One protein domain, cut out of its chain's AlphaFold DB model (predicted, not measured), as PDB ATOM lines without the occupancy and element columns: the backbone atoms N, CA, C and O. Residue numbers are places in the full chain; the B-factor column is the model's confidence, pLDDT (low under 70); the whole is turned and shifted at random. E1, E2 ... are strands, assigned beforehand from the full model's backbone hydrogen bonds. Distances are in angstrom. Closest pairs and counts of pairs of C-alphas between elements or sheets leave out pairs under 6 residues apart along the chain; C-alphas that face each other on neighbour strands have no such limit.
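What this domain is: This is residues 195 to 308 of the 309 residues of the protein "SH3 domain protein" of Clostridium sp. CAG:609 (UniProt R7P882). Two small all-strand lobes sit side by side along the longest axis, each a partly closed roll of short strands: E1 to E7 make one, E8 to E14 the other. In each, a hairpin, E2 and E3 or E9 and E10, packs by its first strand on the last strand of a three-stranded meander, E7 or E14, and a four-stranded sheet, E1, E4, E8 and E11, spans both lobes. The printed part has 114 residues with fourteen named strands, E1 to E14 in chain order, and no named helix; 56 residues, under half, are in named strands. The spanning sheet is mixed, in the order E1, E4, E8, E11, and the other four sheets are antiparallel. The whole is compact, with a radius of gyration of the C-alphas of 13.6 A and spans of 41 by 32 by 19 A.

Where its parts are: E1, residues 195 to 197, begins at C-alpha 195 (-0.829, -20.390, 40.794). E2 is residues 201 to 204, E3 213 to 217, 11.5 A long, E4 221 to 224, E5 227 to 229, E6 232 to 234 and E7 240 to 242. E8, residues 255 to 259, is 13.5 A long, E9, 264 to 268, 12.6 A, and E10, 275 to 280, 14.3 A. E11 is residues 284 to 287, E12 289 to 291, E13 294 to 297 and E14 301 to 304, ending at C-alpha 304 (5.734, -10.873, 18.102).

How they stand to each other: E1 and E4 are antiparallel, with N 195 and O 223 2.9 A apart. E4 and E8 are parallel at 49 degrees, with N 222 and O 255 2.8 A apart, and E8 and E11 antiparallel, with N 258 and O 285 2.9 A apart. This sheet forms a sandwich, two sheets face to face, with the hairpin E2 and E3, in which N 203 and O 215 are 2.8 A apart. E4 runs on into E5 at 91 degrees; E5, E6 and E7 are a meander, each strand the antiparallel neighbour of the one before, with N 233 and O 241 2.8 A apart. The closest C-alphas of E2 and E7, Ile 203 and Val 241, are 5.2 A apart. E11 runs on into E12 at 69 degrees, and E12, E13 and E14 form the second meander, with N 295 and O 303 2.8 A apart. E9 and E10 are a hairpin, with N 265 and O 279 2.8 A apart; the closest C-alphas of E9 and E14, Arg 268 and Tyr 302, are 5.0 A apart. E7 and E14 are apart.

The domain as a whole: The farthest C-alphas, Gly 230 and Asn 272, are 41.6 A apart. The printed part has no cut. The link E7 to E8, residues 243 to 254, is long; its residues 246 to 247 pair with 196 to 197 of E1. No printed residue is under 70 in pLDDT.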
ATOM      1  N   TYR A 195       0.111 -21.331  40.257       95.12
ATOM      2  CA  TYR A 195      -0.829 -20.390  40.794       95.12
ATOM      3  C   TYR A 195      -1.497 -19.670  39.635       95.12
ATOM      4  O   TYR A 195      -0.983 -19.600  38.517       95.12
ATOM      5  N   TYR A 196      -2.648 -19.101  39.931       96.69
ATOM      6  CA  TYR A 196      -3.400 -18.246  39.044       96.69
ATOM      7  C   TYR A 196      -3.435 -16.859  39.662       96.69
ATOM      8  O   TYR A 196      -3.666 -16.709  40.865       96.69
ATOM      9  N   THR A 197      -3.174 -15.835  38.860       97.56
ATOM     10  CA  THR A 197      -3.266 -14.456  39.340       97.56
ATOM     11  C   THR A 197      -4.723 -14.095  39.635       97.56
ATOM     12  O   THR A 197      -5.616 -14.354  38.832       97.56
ATOM     13  N   THR A 198      -4.988 -13.463  40.776       97.31
ATOM     14  CA  THR A 198      -6.345 -13.023  41.156       97.31
ATOM     15  C   THR A 198      -6.641 -11.579  40.734       97.31
ATOM     16  O   THR A 198      -7.798 -11.156  40.745       97.31
ATOM     17  N   ALA A 199      -5.614 -10.845  40.294       96.69
ATOM     18  CA  ALA A 199      -5.668  -9.476  39.788       96.69
ATOM     19  C   ALA A 199      -4.594  -9.245  38.706       96.69
ATOM     20  O   ALA A 199      -3.745 -10.108  38.472       96.69
ATOM     21  N   ASN A 200      -4.608  -8.072  38.063       96.06
ATOM     22  CA  ASN A 200      -3.472  -7.635  37.247       96.06
ATOM     23  C   ASN A 200      -2.266  -7.427  38.167       96.06
ATOM     24  O   ASN A 200      -2.333  -6.651  39.120       96.06
ATOM     25  N   LEU A 201      -1.183  -8.151  37.905       95.50
ATOM     26  CA  LEU A 201      -0.101  -8.340  38.855       95.50
ATOM     27  C   LEU A 201       1.220  -7.826  38.298       95.50
ATOM     28  O   LEU A 201       1.689  -8.240  37.237       95.50
ATOM     29  N   ASN A 202       1.823  -6.909  39.044       96.06
ATOM     30  CA  ASN A 202       3.115  -6.324  38.730       96.06
ATOM     31  C   ASN A 202       4.251  -7.315  39.004       96.06
ATOM     32  O   ASN A 202       4.360  -7.845  40.110       96.06
ATOM     33  N   ILE A 203       5.122  -7.495  38.014       95.69
ATOM     34  CA  ILE A 203       6.355  -8.275  38.106       95.69
ATOM     35  C   ILE A 203       7.518  -7.332  38.401       95.69
ATOM     36  O   ILE A 203       7.743  -6.360  37.676       95.69
ATOM     37  N   ARG A 204       8.282  -7.633  39.451       96.44
ATOM     38  CA  ARG A 204       9.407  -6.808  39.910       96.44
ATOM     39  C   ARG A 204      10.717  -7.584  39.936       96.44
ATOM     40  O   ARG A 204      10.706  -8.796  40.133       96.44
ATOM     41  N   LEU A 205      11.841  -6.872  39.805       93.88
ATOM     42  CA  LEU A 205      13.202  -7.432  39.913       93.88
ATOM     43  C   LEU A 205      13.669  -7.648  41.363       93.88
ATOM     44  O   LEU A 205      14.813  -7.357  41.700       93.88
ATOM     45  N   GLY A 206      12.773  -8.094  42.237       94.00
ATOM     46  CA  GLY A 206      13.079  -8.392  43.633       94.00
ATOM     47  C   GLY A 206      11.842  -8.370  44.534       94.00
ATOM     48  O   GLY A 206      10.786  -7.870  44.130       94.00
ATOM     49  N   PRO A 207      11.955  -8.917  45.756       92.12
ATOM     50  CA  PRO A 207      10.845  -9.038  46.695       92.12
ATOM     51  C   PRO A 207      10.602  -7.713  47.434       92.12
ATOM     52  O   PRO A 207      11.053  -7.509  48.560       92.12
ATOM     53  N   GLY A 208       9.906  -6.771  46.796       93.56
ATOM     54  CA  GLY A 208       9.559  -5.489  47.415       93.56
ATOM     55  C   GLY A 208       8.986  -4.473  46.431       93.56
ATOM     56  O   GLY A 208       9.244  -4.527  45.231       93.56
ATOM     57  N   THR A 209       8.241  -3.489  46.933       93.00
ATOM     58  CA  THR A 209       7.668  -2.408  46.107       93.00
ATOM     59  C   THR A 209       8.712  -1.404  45.615       93.00
ATOM     60  O   THR A 209       8.481  -0.755  44.598       93.00
ATOM     61  N   LYS A 210       9.873  -1.328  46.283       95.38
ATOM     62  CA  LYS A 210      11.025  -0.495  45.893       95.38
ATOM     63  C   LYS A 210      11.811  -1.058  44.698       95.38
ATOM     64  O   LYS A 210      12.561  -0.322  44.068       95.38
ATOM     65  N   TYR A 211      11.646  -2.343  44.365       95.19
ATOM     66  CA  TYR A 211      12.318  -2.951  43.214       95.19
ATOM     67  C   TYR A 211      11.661  -2.533  41.894       95.19
ATOM     68  O   TYR A 211      10.435  -2.378  41.804       95.19
ATOM     69  N   LYS A 212      12.492  -2.409  40.852       93.81
ATOM     70  CA  LYS A 212      12.089  -2.000  39.500       93.81
ATOM     71  C   LYS A 212      10.947  -2.870  38.967       93.81
ATOM     72  O   LYS A 212      11.045  -4.099  38.968       93.81
ATOM     73  N   LEU A 213       9.892  -2.216  38.482       93.25
ATOM     74  CA  LEU A 213       8.808  -2.842  37.727       93.25
ATOM     75  C   LEU A 213       9.320  -3.253  36.339       93.25
ATOM     76  O   LEU A 213       9.910  -2.436  35.635       93.25
ATOM     77  N   VAL A 214       9.092  -4.508  35.955       90.62
ATOM     78  CA  VAL A 214       9.496  -5.052  34.646       90.62
ATOM     79  C   VAL A 214       8.318  -5.091  33.688       90.62
ATOM     80  O   VAL A 214       8.422  -4.654  32.547       90.62
ATOM     81  N   ASN A 215       7.206  -5.658  34.154       91.56
ATOM     82  CA  ASN A 215       6.015  -5.899  33.359       91.56
ATOM     83  C   ASN A 215       4.804  -6.138  34.274       91.56
ATOM     84  O   ASN A 215       4.954  -6.294  35.486       91.56
ATOM     85  N   THR A 216       3.615  -6.226  33.687       94.75
ATOM     86  CA  THR A 216       2.379  -6.609  34.374       94.75
ATOM     87  C   THR A 216       1.755  -7.797  33.644       94.75
ATOM     88  O   THR A 216       1.626  -7.781  32.419       94.75
ATOM     89  N   ILE A 217       1.371  -8.829  34.393       95.12
ATOM     90  CA  ILE A 217       0.590  -9.968  33.893       95.12
ATOM     91  C   ILE A 217      -0.873  -9.792  34.284       95.12
ATOM     92  O   ILE A 217      -1.183  -9.235  35.335       95.12
ATOM     93  N   ILE A 218      -1.785 -10.228  33.425       95.56
ATOM     94  CA  ILE A 218      -3.221 -10.000  33.626       95.56
ATOM     95  C   ILE A 218      -3.804 -10.957  34.669       95.56
ATOM     96  O   ILE A 218      -3.213 -12.002  34.956       95.56
ATOM     97  N   LYS A 219      -4.978 -10.624  35.210       96.69
ATOM     98  CA  LYS A 219      -5.780 -11.535  36.042       96.69
ATOM     99  C   LYS A 219      -6.036 -12.874  35.327       96.69
ATOM    100  O   LYS A 219      -6.202 -12.907  34.111       96.69
ATOM    101  N   ASN A 220      -6.107 -13.956  36.098       96.69
ATOM    102  CA  ASN A 220      -6.293 -15.339  35.663       96.69
ATOM    103  C   ASN A 220      -5.157 -15.914  34.794       96.69
ATOM    104  O   ASN A 220      -5.361 -16.857  34.027       96.69
ATOM    105  N   THR A 221      -3.947 -15.370  34.907       97.25
ATOM    106  CA  THR A 221      -2.768 -15.941  34.249       97.25
ATOM    107  C   THR A 221      -2.223 -17.097  35.083       97.25
ATOM    108  O   THR A 221      -1.935 -16.912  36.266       97.25
ATOM    109  N   LYS A 222      -2.046 -18.268  34.465       95.81
ATOM    110  CA  LYS A 222      -1.332 -19.416  35.028       95.81
ATOM    111  C   LYS A 222       0.163 -19.102  35.104       95.81
ATOM    112  O   LYS A 222       0.783 -18.772  34.093       95.81
ATOM    113  N   ILE A 223       0.748 -19.212  36.291       95.00
ATOM    114  CA  ILE A 223       2.171 -18.960  36.553       95.00
ATOM    115  C   ILE A 223       2.776 -20.093  37.371       95.00
ATOM    116  O   ILE A 223       2.100 -20.662  38.220       95.00
ATOM    117  N   LYS A 224       4.065 -20.372  37.163       92.12
ATOM    118  CA  LYS A 224       4.847 -21.262  38.028       92.12
ATOM    119  C   LYS A 224       5.589 -20.442  39.082       92.12
ATOM    120  O   LYS A 224       6.304 -19.500  38.749       92.12
ATOM    121  N   VAL A 225       5.416 -20.799  40.349       92.69
ATOM    122  CA  VAL A 225       6.084 -20.186  41.501       92.69
ATOM    123  C   VAL A 225       7.234 -21.092  41.943       92.69
ATOM    124  O   VAL A 225       7.054 -22.260  42.250       92.69
ATOM    125  N   LEU A 226       8.453 -20.567  41.960       89.81
ATOM    126  CA  LEU A 226       9.648 -21.298  42.381       89.81
ATOM    127  C   LEU A 226       9.753 -21.374  43.906       89.81
ATOM    128  O   LEU A 226      10.153 -22.396  44.453       89.81
ATOM    129  N   SER A 227       9.395 -20.289  44.592       88.19
ATOM    130  CA  SER A 227       9.380 -20.208  46.052       88.19
ATOM    131  C   SER A 227       8.536 -19.027  46.529       88.19
ATOM    132  O   SER A 227       8.242 -18.106  45.765       88.19
ATOM    133  N   ILE A 228       8.153 -19.038  47.806       90.06
ATOM    134  CA  ILE A 228       7.481 -17.921  48.475       90.06
ATOM    135  C   ILE A 228       8.298 -17.554  49.712       90.06
ATOM    136  O   ILE A 228       8.615 -18.417  50.527       90.06
ATOM    137  N   THR A 229       8.626 -16.273  49.867       84.94
ATOM    138  CA  THR A 229       9.343 -15.745  51.033       84.94
ATOM    139  C   THR A 229       8.643 -14.476  51.504       84.94
ATOM    140  O   THR A 229       8.538 -13.495  50.765       84.94
ATOM    141  N   GLY A 230       8.111 -14.506  52.728       92.06
ATOM    142  CA  GLY A 230       7.242 -13.446  53.237       92.06
ATOM    143  C   GLY A 230       6.035 -13.212  52.320       92.06
ATOM    144  O   GLY A 230       5.309 -14.147  51.976       92.06
ATOM    145  N   ASN A 231       5.850 -11.961  51.892       95.50
ATOM    146  CA  ASN A 231       4.741 -11.538  51.029       95.50
ATOM    147  C   ASN A 231       5.050 -11.614  49.521       95.50
ATOM    148  O   ASN A 231       4.275 -11.103  48.712       95.50
ATOM    149  N   TRP A 232       6.160 -12.243  49.122       96.75
ATOM    150  CA  TRP A 232       6.612 -12.286  47.730       96.75
ATOM    151  C   TRP A 232       6.788 -13.715  47.226       96.75
ATOM    152  O   TRP A 232       7.386 -14.558  47.890       96.75
ATOM    153  N   ALA A 233       6.287 -13.966  46.022       96.50
ATOM    154  CA  ALA A 233       6.452 -15.209  45.285       96.50
ATOM    155  C   ALA A 233       7.478 -15.009  44.164       96.50
ATOM    156  O   ALA A 233       7.325 -14.113  43.331       96.50
ATOM    157  N   LYS A 234       8.519 -15.840  44.138       95.00
ATOM    158  CA  LYS A 234       9.532 -15.871  43.082       95.00
ATOM    159  C   LYS A 234       9.002 -16.692  41.910       95.00
ATOM    160  O   LYS A 234       8.676 -17.856  42.099       95.00
ATOM    161  N   ILE A 235       8.923 -16.117  40.712       94.31
ATOM    162  CA  ILE A 235       8.375 -16.784  39.509       94.31
ATOM    163  C   ILE A 235       9.441 -17.068  38.439       94.31
ATOM    164  O   ILE A 235       9.201 -17.803  37.486       94.31
ATOM    165  N   SER A 236      10.638 -16.495  38.588       90.19
ATOM    166  CA  SER A 236      11.853 -16.874  37.854       90.19
ATOM    167  C   SER A 236      13.101 -16.376  38.591       90.19
ATOM    168  O   SER A 236      12.978 -15.838  39.690       90.19
ATOM    169  N   ASP A 237      14.297 -16.525  38.013       85.12
ATOM    170  CA  ASP A 237      15.580 -16.180  38.649       85.12
ATOM    171  C   ASP A 237      15.600 -14.799  39.317       85.12
ATOM    172  O   ASP A 237      16.143 -14.663  40.417       85.12
ATOM    173  N   LYS A 238      14.978 -13.799  38.676       89.00
ATOM    174  CA  LYS A 238      14.956 -12.398  39.132       89.00
ATOM    175  C   LYS A 238      13.555 -11.814  39.299       89.00
ATOM    176  O   LYS A 238      13.439 -10.685  39.756       89.00
ATOM    177  N   GLU A 239      12.504 -12.532  38.918       95.38
ATOM    178  CA  GLU A 239      11.147 -11.982  38.900       95.38
ATOM    179  C   GLU A 239      10.332 -12.416  40.108       95.38
ATOM    180  O   GLU A 239      10.259 -13.601  40.442       95.38
ATOM    181  N   TYR A 240       9.661 -11.437  40.707       97.12
ATOM    182  CA  TYR A 240       8.832 -11.608  41.886       97.12
ATOM    183  C   TYR A 240       7.470 -10.951  41.688       97.12
ATOM    184  O   TYR A 240       7.356  -9.889  41.071       97.12
ATOM    185  N   VAL A 241       6.448 -11.575  42.264       97.50
ATOM    186  CA  VAL A 241       5.080 -11.055  42.338       97.50
ATOM    187  C   VAL A 241       4.578 -11.099  43.779       97.50
ATOM    188  O   VAL A 241       5.103 -11.841  44.607       97.50
ATOM    189  N   SER A 242       3.568 -10.295  44.104       97.38
ATOM    190  CA  SER A 242       2.976 -10.316  45.445       97.38
ATOM    191  C   SER A 242       2.188 -11.610  45.673       97.38
ATOM    192  O   SER A 242       1.329 -11.974  44.866       97.38
ATOM    193  N   LYS A 243       2.461 -12.276  46.800       96.44
ATOM    194  CA  LYS A 243       1.794 -13.512  47.238       96.44
ATOM    195  C   LYS A 243       0.279 -13.328  47.396       96.44
ATOM    196  O   LYS A 243      -0.483 -14.252  47.144       96.44
ATOM    197  N   ASN A 244      -0.164 -12.133  47.782       96.62
ATOM    198  CA  ASN A 244      -1.575 -11.868  48.077       96.62
ATOM    199  C   ASN A 244      -2.473 -11.910  46.831       96.62
ATOM    200  O   ASN A 244      -3.692 -11.959  46.956       96.62
ATOM    201  N   PHE A 245      -1.883 -11.891  45.632       97.44
ATOM    202  CA  PHE A 245      -2.616 -11.865  44.367       97.44
ATOM    203  C   PHE A 245      -2.430 -13.133  43.532       97.44
ATOM    204  O   PHE A 245      -2.576 -13.099  42.308       97.44
ATOM    205  N   ILE A 246      -2.085 -14.246  44.179       97.12
ATOM    206  CA  ILE A 246      -1.925 -15.550  43.541       97.12
ATOM    207  C   ILE A 246      -2.704 -16.609  44.328       97.12
ATOM    208  O   ILE A 246      -2.747 -16.577  45.555       97.12
ATOM    209  N   THR A 247      -3.337 -17.553  43.635       95.56
ATOM    210  CA  THR A 247      -4.126 -18.628  44.259       95.56
ATOM    211  C   THR A 247      -3.891 -19.965  43.570       95.56
ATOM    212  O   THR A 247      -3.606 -19.996  42.377       95.56
ATOM    213  N   LYS A 248      -4.042 -21.074  44.298       93.75
ATOM    214  CA  LYS A 248      -4.099 -22.414  43.691       93.75
ATOM    215  C   LYS A 248      -5.480 -22.724  43.094       93.75
ATOM    216  O   LYS A 248      -5.602 -23.649  42.296       93.75
ATOM    217  N   ASN A 249      -6.506 -21.934  43.425       92.38
ATOM    218  CA  ASN A 249      -7.857 -22.123  42.900       92.38
ATOM    219  C   ASN A 249      -7.897 -21.772  41.412       92.38
ATOM    220  O   ASN A 249      -7.683 -20.624  41.021       92.38
ATOM    221  N   LYS A 250      -8.180 -22.777  40.587       91.81
ATOM    222  CA  LYS A 250      -8.235 -22.645  39.133       91.81
ATOM    223  C   LYS A 250      -9.444 -21.787  38.715       91.81
ATOM    224  O   LYS A 250     -10.571 -22.180  39.008       91.81
ATOM    225  N   PRO A 251      -9.247 -20.641  38.037       93.00
ATOM    226  CA  PRO A 251     -10.346 -19.824  37.531       93.00
ATOM    227  C   PRO A 251     -10.974 -20.450  36.277       93.00
ATOM    228  O   PRO A 251     -10.346 -21.256  35.590       93.00
ATOM    229  N   SER A 252     -12.200 -20.038  35.945       92.75
ATOM    230  CA  SER A 252     -12.940 -20.553  34.778       92.75
ATOM    231  C   SER A 252     -12.311 -20.164  33.438       92.75
ATOM    232  O   SER A 252     -12.375 -20.921  32.477       92.75
ATOM    233  N   ILE A 253     -11.693 -18.984  33.373       92.25
ATOM    234  CA  ILE A 253     -10.941 -18.507  32.207       92.25
ATOM    235  C   ILE A 253      -9.479 -18.475  32.613       92.25
ATOM    236  O   ILE A 253      -9.176 -17.899  33.653       92.25
ATOM    237  N   ILE A 254      -8.588 -19.055  31.809       93.69
ATOM    238  CA  ILE A 254      -7.154 -19.133  32.102       93.69
ATOM    239  C   ILE A 254      -6.371 -18.598  30.915       93.69
ATOM    240  O   ILE A 254      -6.638 -18.961  29.771       93.69
ATOM    241  N   TYR A 255      -5.371 -17.775  31.209       95.25
ATOM    242  CA  TYR A 255      -4.365 -17.365  30.241       95.25
ATOM    243  C   TYR A 255      -3.026 -18.004  30.576       95.25
ATOM    244  O   TYR A 255      -2.656 -18.118  31.744       95.25
ATOM    245  N   GLU A 256      -2.272 -18.384  29.555       94.94
ATOM    246  CA  GLU A 256      -0.934 -18.934  29.748       94.94
ATOM    247  C   GLU A 256       0.092 -17.815  29.937       94.94
ATOM    248  O   GLU A 256       0.001 -16.748  29.318       94.94
ATOM    249  N   SER A 257       1.098 -18.059  30.777       94.81
ATOM    250  CA  SER A 257       2.293 -17.217  30.818       94.81
ATOM    251  C   SER A 257       3.351 -17.745  29.852       94.81
ATOM    252  O   SER A 257       3.480 -18.947  29.640       94.81
ATOM    253  N   LYS A 258       4.107 -16.828  29.247       95.44
ATOM    254  CA  LYS A 258       5.252 -17.132  28.381       95.44
ATOM    255  C   LYS A 258       6.461 -16.299  28.776       95.44
ATOM    256  O   LYS A 258       6.331 -15.255  29.419       95.44
ATOM    257  N   LYS A 259       7.638 -16.741  28.349       95.19
ATOM    258  CA  LYS A 259       8.917 -16.059  28.518       95.19
ATOM    259  C   LYS A 259       9.389 -15.449  27.209       95.19
ATOM    260  O   LYS A 259       9.339 -16.079  26.156       95.19
ATOM    261  N   THR A 260       9.888 -14.221  27.276       95.56
ATOM    262  CA  THR A 260      10.508 -13.560  26.124       95.56
ATOM    263  C   THR A 260      11.863 -14.184  25.787       95.56
ATOM    264  O   THR A 260      12.656 -14.494  26.676       95.56
ATOM    265  N   THR A 261      12.168 -14.343  24.500       96.44
ATOM    266  CA  THR A 261      13.428 -14.960  24.044       96.44
ATOM    267  C   THR A 261      14.421 -13.964  23.437       96.44
ATOM    268  O   THR A 261      15.627 -14.212  23.479       96.44
ATOM    269  N   ALA A 262      13.947 -12.824  22.923       95.25
ATOM    270  CA  ALA A 262      14.786 -11.749  22.384       95.25
ATOM    271  C   ALA A 262      15.420 -10.898  23.499       95.25
ATOM    272  O   ALA A 262      14.776 -10.658  24.519       95.25
ATOM    273  N   SER A 263      16.647 -10.396  23.288       92.81
ATOM    274  CA  SER A 263      17.375  -9.539  24.249       92.81
ATOM    275  C   SER A 263      16.550  -8.334  24.706       92.81
ATOM    276  O   SER A 263      16.426  -8.097  25.906       92.81
ATOM    277  N   PHE A 264      15.936  -7.638  23.746       93.94
ATOM    278  CA  PHE A 264      14.992  -6.545  23.961       93.94
ATOM    279  C   PHE A 264      13.818  -6.710  22.993       93.94
ATOM    280  O   PHE A 264      13.936  -6.458  21.795       93.94
ATOM    281  N   LEU A 265      12.687  -7.194  23.499       96.69
ATOM    282  CA  LEU A 265      11.494  -7.435  22.699       96.69
ATOM    283  C   LEU A 265      10.647  -6.163  22.616       96.69
ATOM    284  O   LEU A 265      10.200  -5.639  23.632       96.69
ATOM    285  N   ASN A 266      10.398  -5.695  21.394       97.31
ATOM    286  CA  ASN A 266       9.539  -4.544  21.130       97.31
ATOM    287  C   ASN A 266       8.085  -4.824  21.520       97.31
ATOM    288  O   ASN A 266       7.467  -5.758  21.003       97.31
ATOM    289  N   VAL A 267       7.527  -3.950  22.353       96.50
ATOM    290  CA  VAL A 267       6.102  -3.890  22.671       96.50
ATOM    291  C   VAL A 267       5.466  -2.781  21.844       96.50
ATOM    292  O   VAL A 267       5.942  -1.645  21.845       96.50
ATOM    293  N   ARG A 268       4.396  -3.099  21.116       97.94
ATOM    294  CA  ARG A 268       3.762  -2.197  20.146       97.94
ATOM    295  C   ARG A 268       2.313  -1.893  20.506       97.94
ATOM    296  O   ARG A 268       1.649  -2.699  21.152       97.94
ATOM    297  N   ALA A 269       1.824  -0.743  20.039       96.75
ATOM    298  CA  ALA A 269       0.431  -0.313  20.225       96.75
ATOM    299  C   ALA A 269      -0.581  -1.153  19.422       96.75
ATOM    300  O   ALA A 269      -1.737  -1.273  19.803       96.75
ATOM    301  N   LYS A 270      -0.140  -1.726  18.299       96.81
ATOM    302  CA  LYS A 270      -0.885  -2.668  17.455       96.81
ATOM    303  C   LYS A 270       0.104  -3.533  16.660       96.81
ATOM    304  O   LYS A 270       1.280  -3.148  16.579       96.81
ATOM    305  N   PRO A 271      -0.322  -4.655  16.055       96.88
ATOM    306  CA  PRO A 271       0.495  -5.405  15.102       96.88
ATOM    307  C   PRO A 271       1.161  -4.489  14.067       96.88
ATOM    308  O   PRO A 271       0.494  -3.642  13.480       96.88
ATOM    309  N   ASN A 272       2.480  -4.619  13.891       95.19
ATOM    310  CA  ASN A 272       3.301  -3.761  13.016       95.19
ATOM    311  C   ASN A 272       3.238  -2.239  13.303       95.19
ATOM    312  O   ASN A 272       3.763  -1.447  12.529       95.19
ATOM    313  N   GLY A 273       2.629  -1.807  14.410       95.06
ATOM    314  CA  GLY A 273       2.478  -0.394  14.761       95.06
ATOM    315  C   GLY A 273       3.684   0.202  15.489       95.06
ATOM    316  O   GLY A 273       4.720  -0.443  15.660       95.06
ATOM    317  N   LYS A 274       3.521   1.439  15.978       96.94
ATOM    318  CA  LYS A 274       4.527   2.165  16.770       96.94
ATOM    319  C   LYS A 274       5.032   1.326  17.953       96.94
ATOM    320  O   LYS A 274       4.234   0.724  18.678       96.94
ATOM    321  N   ILE A 275       6.353   1.313  18.143       97.62
ATOM    322  CA  ILE A 275       7.008   0.743  19.328       97.62
ATOM    323  C   ILE A 275       6.756   1.688  20.502       97.62
ATOM    324  O   ILE A 275       7.003   2.886  20.400       97.62
ATOM    325  N   LEU A 276       6.234   1.145  21.597       96.12
ATOM    326  CA  LEU A 276       5.958   1.888  22.823       96.12
ATOM    327  C   LEU A 276       7.143   1.809  23.786       96.12
ATOM    328  O   LEU A 276       7.559   2.821  24.336       96.12
ATOM    329  N   TYR A 277       7.667   0.601  23.996       94.06
ATOM    330  CA  TYR A 277       8.820   0.311  24.847       94.06
ATOM    331  C   TYR A 277       9.374  -1.082  24.519       94.06
ATOM    332  O   TYR A 277       8.838  -1.790  23.661       94.06
ATOM    333  N   VAL A 278      10.435  -1.487  25.218       94.25
ATOM    334  CA  VAL A 278      11.031  -2.823  25.107       94.25
ATOM    335  C   VAL A 278      10.986  -3.569  26.435       94.25
ATOM    336  O   VAL A 278      11.115  -2.961  27.498       94.25
ATOM    337  N   ILE A 279      10.833  -4.892  26.375       92.56
ATOM    338  CA  ILE A 279      10.943  -5.788  27.534       92.56
ATOM    339  C   ILE A 279      12.177  -6.692  27.396       92.56
ATOM    340  O   ILE A 279      12.415  -7.219  26.305       92.56
ATOM    341  N   PRO A 280      12.983  -6.882  28.459       92.31
ATOM    342  CA  PRO A 280      14.182  -7.718  28.392       92.31
ATOM    343  C   PRO A 280      13.882  -9.196  28.112       92.31
ATOM    344  O   PRO A 280      12.761  -9.663  28.335       92.31
ATOM    345  N   LYS A 281      14.904  -9.957  27.706       93.19
ATOM    346  CA  LYS A 281      14.872 -11.430  27.634       93.19
ATOM    347  C   LYS A 281      14.492 -12.071  28.973       93.19
ATOM    348  O   LYS A 281      14.819 -11.544  30.034       93.19
ATOM    349  N   ASN A 282      13.852 -13.238  28.913       91.81
ATOM    350  CA  ASN A 282      13.366 -14.031  30.045       91.81
ATOM    351  C   ASN A 282      12.311 -13.326  30.915       91.81
ATOM    352  O   ASN A 282      11.998 -13.809  32.007       91.81
ATOM    353  N   THR A 283      11.728 -12.229  30.423       93.62
ATOM    354  CA  THR A 283      10.617 -11.542  31.086       93.62
ATOM    355  C   THR A 283       9.344 -12.365  30.937       93.62
ATOM    356  O   THR A 283       9.046 -12.855  29.845       93.62
ATOM    357  N   THR A 284       8.576 -12.512  32.015       95.44
ATOM    358  CA  THR A 284       7.258 -13.155  31.968       95.44
ATOM    359  C   THR A 284       6.210 -12.203  31.391       95.44
ATOM    360  O   THR A 284       6.080 -11.051  31.813       95.44
ATOM    361  N   VAL A 285       5.427 -12.693  30.431       95.69
ATOM    362  CA  VAL A 285       4.266 -12.002  29.852       95.69
ATOM    363  C   VAL A 285       3.057 -12.930  29.875       95.69
ATOM    364  O   VAL A 285       3.208 -14.150  29.796       95.69
ATOM    365  N   THR A 286       1.851 -12.370  29.933       96.06
ATOM    366  CA  THR A 286       0.651 -13.157  29.639       96.06
ATOM    367  C   THR A 286       0.467 -13.285  28.132       96.06
ATOM    368  O   THR A 286       0.609 -12.303  27.412       96.06
ATOM    369  N   SER A 287       0.089 -14.470  27.660       94.56
ATOM    370  CA  SER A 287      -0.396 -14.708  26.304       94.56
ATOM    371  C   SER A 287      -1.930 -14.674  26.284       94.56
ATOM    372  O   SER A 287      -2.562 -15.712  26.464       94.56
ATOM    373  N   TYR A 288      -2.529 -13.500  26.061       89.81
ATOM    374  CA  TYR A 288      -3.988 -13.322  26.092       89.81
ATOM    375  C   TYR A 288      -4.673 -13.819  24.812       89.81
ATOM    376  O   TYR A 288      -5.501 -14.725  24.853       89.81
ATOM    377  N   LYS A 289      -4.296 -13.253  23.658       91.19
ATOM    378  CA  LYS A 289      -4.794 -13.634  22.327       91.19
ATOM    379  C   LYS A 289      -3.640 -13.706  21.343       91.19
ATOM    380  O   LYS A 289      -2.719 -12.894  21.410       91.19
ATOM    381  N   GLN A 290      -3.684 -14.669  20.427       93.19
ATOM    382  CA  GLN A 290      -2.698 -14.802  19.357       93.19
ATOM    383  C   GLN A 290      -3.392 -14.750  18.002       93.19
ATOM    384  O   GLN A 290      -4.338 -15.496  17.760       93.19
ATOM    385  N   LYS A 291      -2.928 -13.863  17.123       95.44
ATOM    386  CA  LYS A 291      -3.443 -13.737  15.757       95.44
ATOM    387  C   LYS A 291      -2.340 -13.237  14.834       95.44
ATOM    388  O   LYS A 291      -1.647 -12.279  15.164       95.44
ATOM    389  N   ASN A 292      -2.187 -13.878  13.675       95.38
ATOM    390  CA  ASN A 292      -1.271 -13.460  12.605       95.38
ATOM    391  C   ASN A 292       0.171 -13.183  13.090       95.38
ATOM    392  O   ASN A 292       0.778 -12.185  12.714       95.38
ATOM    393  N   GLY A 293       0.706 -14.036  13.975       96.62
ATOM    394  CA  GLY A 293       2.071 -13.910  14.506       96.62
ATOM    395  C   GLY A 293       2.269 -12.851  15.600       96.62
ATOM    396  O   GLY A 293       3.413 -12.570  15.977       96.62
ATOM    397  N   TRP A 294       1.181 -12.273  16.118       97.88
ATOM    398  CA  TRP A 294       1.192 -11.326  17.229       97.88
ATOM    399  C   TRP A 294       0.474 -11.893  18.446       97.88
ATOM    400  O   TRP A 294      -0.609 -12.465  18.331       97.88
ATOM    401  N   THR A 295       1.069 -11.682  19.615       97.50
ATOM    402  CA  THR A 295       0.488 -12.000  20.916       97.50
ATOM    403  C   THR A 295       0.092 -10.707  21.609       97.50
ATOM    404  O   THR A 295       0.933  -9.831  21.824       97.50
ATOM    405  N   GLU A 296      -1.181 -10.605  21.970       96.62
ATOM    406  CA  GLU A 296      -1.696  -9.560  22.842       96.62
ATOM    407  C   GLU A 296      -1.285  -9.851  24.293       96.62
ATOM    408  O   GLU A 296      -1.456 -10.965  24.800       96.62
ATOM    409  N   ILE A 297      -0.721  -8.837  24.941       95.12
ATOM    410  CA  ILE A 297      -0.315  -8.819  26.345       95.12
ATOM    411  C   ILE A 297      -1.121  -7.738  27.087       95.12
ATOM    412  O   ILE A 297      -1.987  -7.082  26.510       95.12
ATOM    413  N   TYR A 298      -0.831  -7.525  28.372       93.06
ATOM    414  CA  TYR A 298      -1.530  -6.535  29.197       93.06
ATOM    415  C   TYR A 298      -1.653  -5.149  28.533       93.06
ATOM    416  O   TYR A 298      -0.698  -4.637  27.943       93.06
ATOM    417  N   ASN A 299      -2.815  -4.519  28.731       92.56
ATOM    418  CA  ASN A 299      -3.136  -3.152  28.319       92.56
ATOM    419  C   ASN A 299      -3.223  -2.936  26.793       92.56
ATOM    420  O   ASN A 299      -2.749  -1.918  26.294       92.56
ATOM    421  N   ASN A 300      -3.807  -3.895  26.058       93.88
ATOM    422  CA  ASN A 300      -3.980  -3.853  24.596       93.88
ATOM    423  C   ASN A 300      -2.653  -3.628  23.849       93.88
ATOM    424  O   ASN A 300      -2.558  -2.824  22.920       93.88
ATOM    425  N   ARG A 301      -1.594  -4.308  24.296       95.81
ATOM    426  CA  ARG A 301      -0.242  -4.199  23.732       95.81
ATOM    427  C   ARG A 301       0.141  -5.484  23.025       95.81
ATOM    428  O   ARG A 301      -0.329  -6.553  23.386       95.81
ATOM    429  N   TYR A 302       1.040  -5.388  22.051       97.62
ATOM    430  CA  TYR A 302       1.353  -6.508  21.168       97.62
ATOM    431  C   TYR A 302       2.852  -6.774  21.093       97.62
ATOM    432  O   TYR A 302       3.654  -5.850  20.934       97.62
ATOM    433  N   VAL A 303       3.221  -8.052  21.152       97.62
ATOM    434  CA  VAL A 303       4.581  -8.549  20.906       97.62
ATOM    435  C   VAL A 303       4.555  -9.626  19.828       97.62
ATOM    436  O   VAL A 303       3.537 -10.285  19.624       97.62
ATOM    437  N   SER A 304       5.664  -9.820  19.118       97.50
ATOM    438  CA  SER A 304       5.734 -10.873  18.102       97.50
ATOM    439  C   SER A 304       5.805 -12.254  18.761       97.50
ATOM    440  O   SER A 304       6.690 -12.512  19.579       97.50
ATOM    441  N   THR A 305       4.890 -13.149  18.384       97.19
ATOM    442  CA  THR A 305       4.719 -14.479  18.991       97.19
ATOM    443  C   THR A 305       5.966 -15.350  18.873       97.19
ATOM    444  O   THR A 305       6.255 -16.115  19.787       97.19
ATOM    445  N   LYS A 306       6.755 -15.197  17.798       97.19
ATOM    446  CA  LYS A 306       7.996 -15.970  17.592       97.19
ATOM    447  C   LYS A 306       9.055 -15.744  18.676       97.19
ATOM    448  O   LYS A 306       9.982 -16.536  18.797       97.19
ATOM    449  N   TYR A 307       8.929 -14.667  19.452       97.31
ATOM    450  CA  TYR A 307       9.840 -14.350  20.549       97.31
ATOM    451  C   TYR A 307       9.282 -14.725  21.927       97.31
ATOM    452  O   TYR A 307       9.763 -14.201  22.932       97.31
ATOM    453  N   LEU A 308       8.278 -15.607  21.983       96.06
ATOM    454  CA  LEU A 308       7.690 -16.121  23.216       96.06
ATOM    455  C   LEU A 308       7.821 -17.647  23.289       96.06
ATOM    456  O   LEU A 308       7.419 -18.341  22.356       96.06
TER     457      LEU A 308